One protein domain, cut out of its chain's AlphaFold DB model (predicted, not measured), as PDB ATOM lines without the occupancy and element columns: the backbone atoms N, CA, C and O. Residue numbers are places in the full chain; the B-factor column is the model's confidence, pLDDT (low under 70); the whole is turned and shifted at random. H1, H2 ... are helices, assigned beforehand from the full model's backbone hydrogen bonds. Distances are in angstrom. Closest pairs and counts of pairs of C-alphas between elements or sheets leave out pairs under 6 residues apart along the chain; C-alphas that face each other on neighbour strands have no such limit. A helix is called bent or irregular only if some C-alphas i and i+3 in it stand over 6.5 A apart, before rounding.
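AT A GLANCE: This is residues 6 to 55 of the 156 residues of an uncharacterized protein of Evansella caseinilytica (UniProt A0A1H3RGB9). Three separate helices are strung along an open arch with an empty middle, and no helix touches another. H1 and H2 follow each other along one limb with a turn of the chain between them, residues 32 to 37 span across to the other limb, and H3 forms that limb, with residues 52 to 55 as a tail beyond it. The printed part has 50 residues with three named helices, in the order H1, H2, H3, and no named strand; the class is all helix. It is only just extended, close to loose, with a radius of gyration of the C-alphas of 14.9 A and spans of 36 by 33 by 22 A.

IN THESE COORDINATES: H1 is residues 6 to 14, 13.8 A from first to last C-alpha, and begins at C-alpha 6 at (-58.461, 16.667, 22.423). H2 is residues 18 to 31, 20.3 A long, and begins at C-alpha 18 at (-57.227, 6.329, 0.728). It is irregular: C-alphas 19 and 22 are 7.1 A apart. H3 is residues 38 to 51, 19.8 A long, and ends at C-alpha 51 at (-46.121, -9.691, 13.567).

HOW THE PARTS SIT: H1 and H2 are apart, with no C-alpha of the one within 8 A of the other, though a tight link of 3 residues joins them. H2 and H3 are apart by the same measure, across a short link of 6 residues. H1 and H3 are apart too. Residues 6 to 15, of which 6 to 14 belong to H1, stand free. In H3 every O i to N i+4 pair is within hydrogen-bond range; in H2 7 of 10 are, and in H1 1 of 5, beside 2 of 6 O i to N i+3 pairs.

THE WHOLE: The two C-alphas farthest apart, those of Asp 6 and Thr 38, are 39.7 A apart. The printed part has no cut, and no link is long. The mean pLDDT of the printed part is 81.4; residues 6 to 13 and residue 33 are under 70.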
ATOM      1  N   ASP A   6     -59.899  16.916  22.661       51.44
ATOM      2  CA  ASP A   6     -58.461  16.667  22.423       51.44
ATOM      3  C   ASP A   6     -58.169  15.304  21.755       51.44
ATOM      4  O   ASP A   6     -57.178  15.113  21.053       51.44
ATOM      5  N   SER A   7     -59.060  14.324  21.945       55.59
ATOM      6  CA  SER A   7     -58.910  12.971  21.388       55.59
ATOM      7  C   SER A   7     -59.218  12.888  19.887       55.59
ATOM      8  O   SER A   7     -58.825  11.906  19.247       55.59
ATOM      9  N   TYR A   8     -59.963  13.844  19.325       56.09
ATOM     10  CA  TYR A   8     -60.445  13.775  17.940       56.09
ATOM     11  C   TYR A   8     -59.469  14.415  16.946       56.09
ATOM     12  O   TYR A   8     -59.392  13.959  15.802       56.09
ATOM     13  N   GLU A   9     -58.665  15.391  17.372       57.22
ATOM     14  CA  GLU A   9     -57.633  16.012  16.528       57.22
ATOM     15  C   GLU A   9     -56.418  15.088  16.313       57.22
ATOM     16  O   GLU A   9     -55.958  14.933  15.179       57.22
ATOM     17  N   GLU A  10     -55.977  14.345  17.339       60.22
ATOM     18  CA  GLU A  10     -54.909  13.332  17.201       60.22
ATOM     19  C   GLU A  10     -55.250  12.220  16.189       60.22
ATOM     20  O   GLU A  10     -54.361  11.601  15.590       60.22
ATOM     21  N   PHE A  11     -56.541  11.927  16.011       61.84
ATOM     22  CA  PHE A  11     -57.010  10.868  15.124       61.84
ATOM     23  C   PHE A  11     -56.749  11.212  13.652       61.84
ATOM     24  O   PHE A  11     -56.257  10.370  12.898       61.84
ATOM     25  N   PHE A  12     -56.997  12.456  13.237       65.31
ATOM     26  CA  PHE A  12     -56.800  12.886  11.847       65.31
ATOM     27  C   PHE A  12     -55.334  13.150  11.485       65.31
ATOM     28  O   PHE A  12     -54.971  13.056  10.311       65.31
ATOM     29  N   GLU A  13     -54.452  13.382  12.461       66.88
ATOM     30  CA  GLU A  13     -53.007  13.396  12.194       66.88
ATOM     31  C   GLU A  13     -52.481  12.012  11.775       66.88
ATOM     32  O   GLU A  13     -51.596  11.904  10.917       66.88
ATOM     33  N   LYS A  14     -53.054  10.944  12.350       73.56
ATOM     34  CA  LYS A  14     -52.621   9.548  12.161       73.56
ATOM     35  C   LYS A  14     -53.413   8.803  11.079       73.56
ATOM     36  O   LYS A  14     -52.951   7.766  10.599       73.56
ATOM     37  N   VAL A  15     -54.573   9.315  10.668       80.38
ATOM     38  CA  VAL A  15     -55.464   8.682   9.684       80.38
ATOM     39  C   VAL A  15     -55.433   9.442   8.360       80.38
ATOM     40  O   VAL A  15     -55.551  10.659   8.308       80.38
ATOM     41  N   ILE A  16     -55.276   8.713   7.253       82.50
ATOM     42  CA  ILE A  16     -55.286   9.272   5.897       82.50
ATOM     43  C   ILE A  16     -56.356   8.527   5.107       82.50
ATOM     44  O   ILE A  16     -56.303   7.301   4.993       82.50
ATOM     45  N   HIS A  17     -57.321   9.250   4.539       82.88
ATOM     46  CA  HIS A  17     -58.261   8.643   3.599       82.88
ATOM     47  C   HIS A  17     -57.525   8.155   2.350       82.88
ATOM     48  O   HIS A  17     -56.619   8.820   1.852       82.88
ATOM     49  N   ALA A  18     -57.942   7.007   1.810       87.44
ATOM     50  CA  ALA A  18     -57.227   6.329   0.728       87.44
ATOM     51  C   ALA A  18     -56.956   7.227  -0.496       87.44
ATOM     52  O   ALA A  18     -55.899   7.118  -1.113       87.44
ATOM     53  N   TYR A  19     -57.871   8.148  -0.814       88.00
ATOM     54  CA  TYR A  19     -57.710   9.060  -1.947       88.00
ATOM     55  C   TYR A  19     -56.595  10.104  -1.753       88.00
ATOM     56  O   TYR A  19     -56.030  10.562  -2.739       88.00
ATOM     57  N   HIS A  20     -56.236  10.439  -0.509       87.44
ATOM     58  CA  HIS A  20     -55.132  11.350  -0.185       87.44
ATOM     59  C   HIS A  20     -53.767  10.650  -0.110       87.44
ATOM     60  O   HIS A  20     -52.745  11.312   0.076       87.44
ATOM     61  N   ILE A  21     -53.711   9.318  -0.243       88.81
ATOM     62  CA  ILE A  21     -52.447   8.569  -0.179       88.81
ATOM     63  C   ILE A  21     -51.421   9.076  -1.207       88.81
ATOM     64  O   ILE A  21     -50.277   9.278  -0.798       88.81
ATOM     65  N   PRO A  22     -51.763   9.313  -2.493       89.56
ATOM     66  CA  PRO A  22     -50.786   9.796  -3.469       89.56
ATOM     67  C   PRO A  22     -50.176  11.145  -3.067       89.56
ATOM     68  O   PRO A  22     -48.958  11.290  -3.051       89.56
ATOM     69  N   GLU A  23     -51.016  12.099  -2.665       87.06
ATOM     70  CA  GLU A  23     -50.604  13.440  -2.240       87.06
ATOM     71  C   GLU A  23     -49.692  13.391  -1.004       87.06
ATOM     72  O   GLU A  23     -48.603  13.970  -0.994       87.06
ATOM     73  N   LYS A  24     -50.085  12.627   0.024       85.69
ATOM     74  CA  LYS A  24     -49.289  12.480   1.249       85.69
ATOM     75  C   LYS A  24     -47.972  11.743   0.987       85.69
ATOM     76  O   LYS A  24     -46.958  12.078   1.596       85.69
ATOM     77  N   LEU A  25     -47.957  10.780   0.064       86.19
ATOM     78  CA  LEU A  25     -46.742  10.070  -0.333       86.19
ATOM     79  C   LEU A  25     -45.734  11.009  -1.008       86.19
ATOM     80  O   LEU A  25     -44.551  10.955  -0.675       86.19
ATOM     81  N   GLU A  26     -46.183  11.887  -1.909       86.50
ATOM     82  CA  GLU A  26     -45.313  12.895  -2.531       86.50
ATOM     83  C   GLU A  26     -44.764  13.887  -1.496       86.50
ATOM     84  O   GLU A  26     -43.553  14.125  -1.451       86.50
ATOM     85  N   ALA A  27     -45.609  14.375  -0.580       84.62
ATOM     86  CA  ALA A  27     -45.169  15.233   0.523       84.62
ATOM     87  C   ALA A  27     -44.110  14.549   1.417       84.62
ATOM     88  O   ALA A  27     -43.151  15.179   1.870       84.62
ATOM     89  N   MET A  28     -44.240  13.238   1.650       82.81
ATOM     90  CA  MET A  28     -43.276  12.460   2.436       82.81
ATOM     91  C   MET A  28     -41.961  12.196   1.696       82.81
ATOM     92  O   MET A  28     -40.908  12.237   2.336       82.81
ATOM     93  N   LYS A  29     -41.990  11.968   0.374       82.12
ATOM     94  CA  LYS A  29     -40.775  11.785  -0.442       82.12
ATOM     95  C   LYS A  29     -39.847  12.998  -0.361       82.12
ATOM     96  O   LYS A  29     -38.635  12.820  -0.274       82.12
ATOM     97  N   GLY A  30     -40.407  14.211  -0.339       75.25
ATOM     98  CA  GLY A  30     -39.633  15.448  -0.188       75.25
ATOM     99  C   GLY A  30     -38.981  15.603   1.192       75.25
ATOM    100  O   GLY A  30     -37.882  16.137   1.300       75.25
ATOM    101  N   LYS A  31     -39.631  15.094   2.247       80.69
ATOM    102  CA  LYS A  31     -39.166  15.209   3.640       80.69
ATOM    103  C   LYS A  31     -38.153  14.129   4.040       80.69
ATOM    104  O   LYS A  31     -37.312  14.373   4.900       80.69
ATOM    105  N   TRP A  32     -38.215  12.949   3.420       76.12
ATOM    106  CA  TRP A  32     -37.372  11.794   3.752       76.12
ATOM    107  C   TRP A  32     -36.743  11.186   2.488       76.12
ATOM    108  O   TRP A  32     -37.212  10.162   1.988       76.12
ATOM    109  N   PRO A  33     -35.662  11.784   1.958       67.69
ATOM    110  CA  PRO A  33     -35.045  11.348   0.701       67.69
ATOM    111  C   PRO A  33     -34.239  10.043   0.827       67.69
ATOM    112  O   PRO A  33     -33.795   9.483  -0.178       67.69
ATOM    113  N   SER A  34     -34.003   9.554   2.050       71.31
ATOM    114  CA  SER A  34     -33.164   8.384   2.288       71.31
ATOM    115  C   SER A  34     -33.885   7.090   1.913       71.31
ATOM    116  O   SER A  34     -34.916   6.709   2.467       71.31
ATOM    117  N   LYS A  35     -33.300   6.363   0.960       76.12
ATOM    118  CA  LYS A  35     -33.736   5.007   0.635       76.12
ATOM    119  C   LYS A  35     -33.309   4.071   1.759       76.12
ATOM    120  O   LYS A  35     -32.160   4.102   2.204       76.12
ATOM    121  N   LEU A  36     -34.227   3.215   2.197       81.38
ATOM    122  CA  LEU A  36     -33.894   2.151   3.132       81.38
ATOM    123  C   LEU A  36     -32.822   1.241   2.517       81.38
ATOM    124  O   LEU A  36     -32.907   0.867   1.348       81.38
ATOM    125  N   SER A  37     -31.830   0.845   3.313       89.38
ATOM    126  CA  SER A  37     -30.873  -0.170   2.874       89.38
ATOM    127  C   SER A  37     -31.567  -1.522   2.683       89.38
ATOM    128  O   SER A  37     -32.559  -1.824   3.352       89.38
ATOM    129  N   THR A  38     -30.993  -2.398   1.854       90.31
ATOM    130  CA  THR A  38     -31.466  -3.786   1.690       90.31
ATOM    131  C   THR A  38     -31.576  -4.514   3.031       90.31
ATOM    132  O   THR A  38     -32.497  -5.297   3.256       90.31
ATOM    133  N   ARG A  39     -30.662  -4.224   3.968       91.38
ATOM    134  CA  ARG A  39     -30.693  -4.786   5.324       91.38
ATOM    135  C   ARG A  39     -31.920  -4.307   6.106       91.38
ATOM    136  O   ARG A  39     -32.590  -5.132   6.721       91.38
ATOM    137  N   GLY A  40     -32.230  -3.012   6.052       90.88
ATOM    138  CA  GLY A  40     -33.431  -2.450   6.676       90.88
ATOM    139  C   GLY A  40     -34.713  -3.015   6.065       90.88
ATOM    140  O   GLY A  40     -35.645  -3.353   6.788       90.88
ATOM    141  N   LEU A  41     -34.731  -3.198   4.741       91.25
ATOM    142  CA  LEU A  41     -35.890  -3.731   4.029       91.25
ATOM    143  C   LEU A  41     -36.161  -5.187   4.429       91.25
ATOM    144  O   LEU A  41     -37.288  -5.555   4.745       91.25
ATOM    145  N   ASN A  42     -35.103  -5.997   4.506       94.50
ATOM    146  CA  ASN A  42     -35.185  -7.377   4.978       94.50
ATOM    147  C   ASN A  42     -35.607  -7.468   6.451       94.50
ATOM    148  O   ASN A  42     -36.332  -8.391   6.823       94.50
ATOM    149  N   TRP A  43     -35.169  -6.529   7.295       95.50
ATOM    150  CA  TRP A  43     -35.619  -6.454   8.685       95.50
ATOM    151  C   TRP A  43     -37.117  -6.138   8.771       95.50
ATOM    152  O   TRP A  43     -37.834  -6.862   9.459       95.50
ATOM    153  N   LEU A  44     -37.606  -5.146   8.016       94.12
ATOM    154  CA  LEU A  44     -39.034  -4.815   7.949       94.12
ATOM    155  C   LEU A  44     -39.868  -5.983   7.428       94.12
ATOM    156  O   LEU A  44     -40.877  -6.319   8.035       94.12
ATOM    157  N   ALA A  45     -39.436  -6.640   6.351       93.88
ATOM    158  CA  ALA A  45     -40.139  -7.798   5.807       93.88
ATOM    159  C   ALA A  45     -40.263  -8.918   6.851       93.88
ATOM    160  O   ALA A  45     -41.347  -9.462   7.062       93.88
ATOM    161  N   LYS A  46     -39.174  -9.218   7.572       95.19
ATOM    162  CA  LYS A  46     -39.196 -10.184   8.680       95.19
ATOM    163  C   LYS A  46     -40.093  -9.728   9.827       95.19
ATOM    164  O   LYS A  46     -40.802 -10.558  10.387       95.19
ATOM    165  N   ALA A  47     -40.078  -8.444  10.177       95.25
ATOM    166  CA  ALA A  47     -40.933  -7.891  11.222       95.25
ATOM    167  C   ALA A  47     -42.415  -7.995  10.837       95.25
ATOM    168  O   ALA A  47     -43.209  -8.498  11.627       95.25
ATOM    169  N   PHE A  48     -42.779  -7.623   9.609       93.69
ATOM    170  CA  PHE A  48     -44.135  -7.786   9.098       93.69
ATOM    171  C   PHE A  48     -44.558  -9.246   9.102       93.69
ATOM    172  O   PHE A  48     -45.604  -9.539   9.652       93.69
ATOM    173  N   LEU A  49     -43.741 -10.177   8.604       92.75
ATOM    174  CA  LEU A  49     -44.081 -11.603   8.644       92.75
ATOM    175  C   LEU A  49     -44.225 -12.138  10.077       92.75
ATOM    176  O   LEU A  49     -45.130 -12.920  10.349       92.75
ATOM    177  N   LYS A  50     -43.363 -11.703  11.003       92.69
ATOM    178  CA  LYS A  50     -43.396 -12.125  12.412       92.69
ATOM    179  C   LYS A  50     -44.627 -11.605  13.152       92.69
ATOM    180  O   LYS A  50     -45.163 -12.300  14.013       92.69
ATOM    181  N   HIS A  51     -45.031 -10.370  12.869       89.50
ATOM    182  CA  HIS A  51     -46.121  -9.691  13.567       89.50
ATOM    183  C   HIS A  51     -47.443  -9.713  12.796       89.50
ATOM    184  O   HIS A  51     -48.467  -9.314  13.351       89.50
ATOM    185  N   HIS A  52     -47.447 -10.194  11.550       88.38
ATOM    186  CA  HIS A  52     -48.660 -10.398  10.778       88.38
ATOM    187  C   HIS A  52     -49.541 -11.405  11.507       88.38
ATOM    188  O   HIS A  52     -49.184 -12.567  11.696       88.38
ATOM    189  N   LYS A  53     -50.712 -10.935  11.910       81.00
ATOM    190  CA  LYS A  53     -51.787 -11.769  12.418       81.00
ATOM    191  C   LYS A  53     -52.946 -11.603  11.461       81.00
ATOM    192  O   LYS A  53     -53.381 -10.477  11.211       81.00
ATOM    193  N   ILE A  54     -53.429 -12.717  10.921       75.81
ATOM    194  CA  ILE A  54     -54.709 -12.717  10.223       75.81
ATOM    195  C   ILE A  54     -55.736 -12.227  11.236       75.81
ATOM    196  O   ILE A  54     -55.759 -12.681  12.381       75.81
ATOM    197  N   LYS A  55     -56.534 -11.241  10.834       74.50
ATOM    198  CA  LYS A  55     -57.582 -10.714  11.692       74.50
ATOM    199  C   LYS A  55     -58.654 -11.793  11.822       74.50
ATOM    200  O   LYS A  55     -59.474 -11.951  10.923       74.50
TER     201      LYS A  55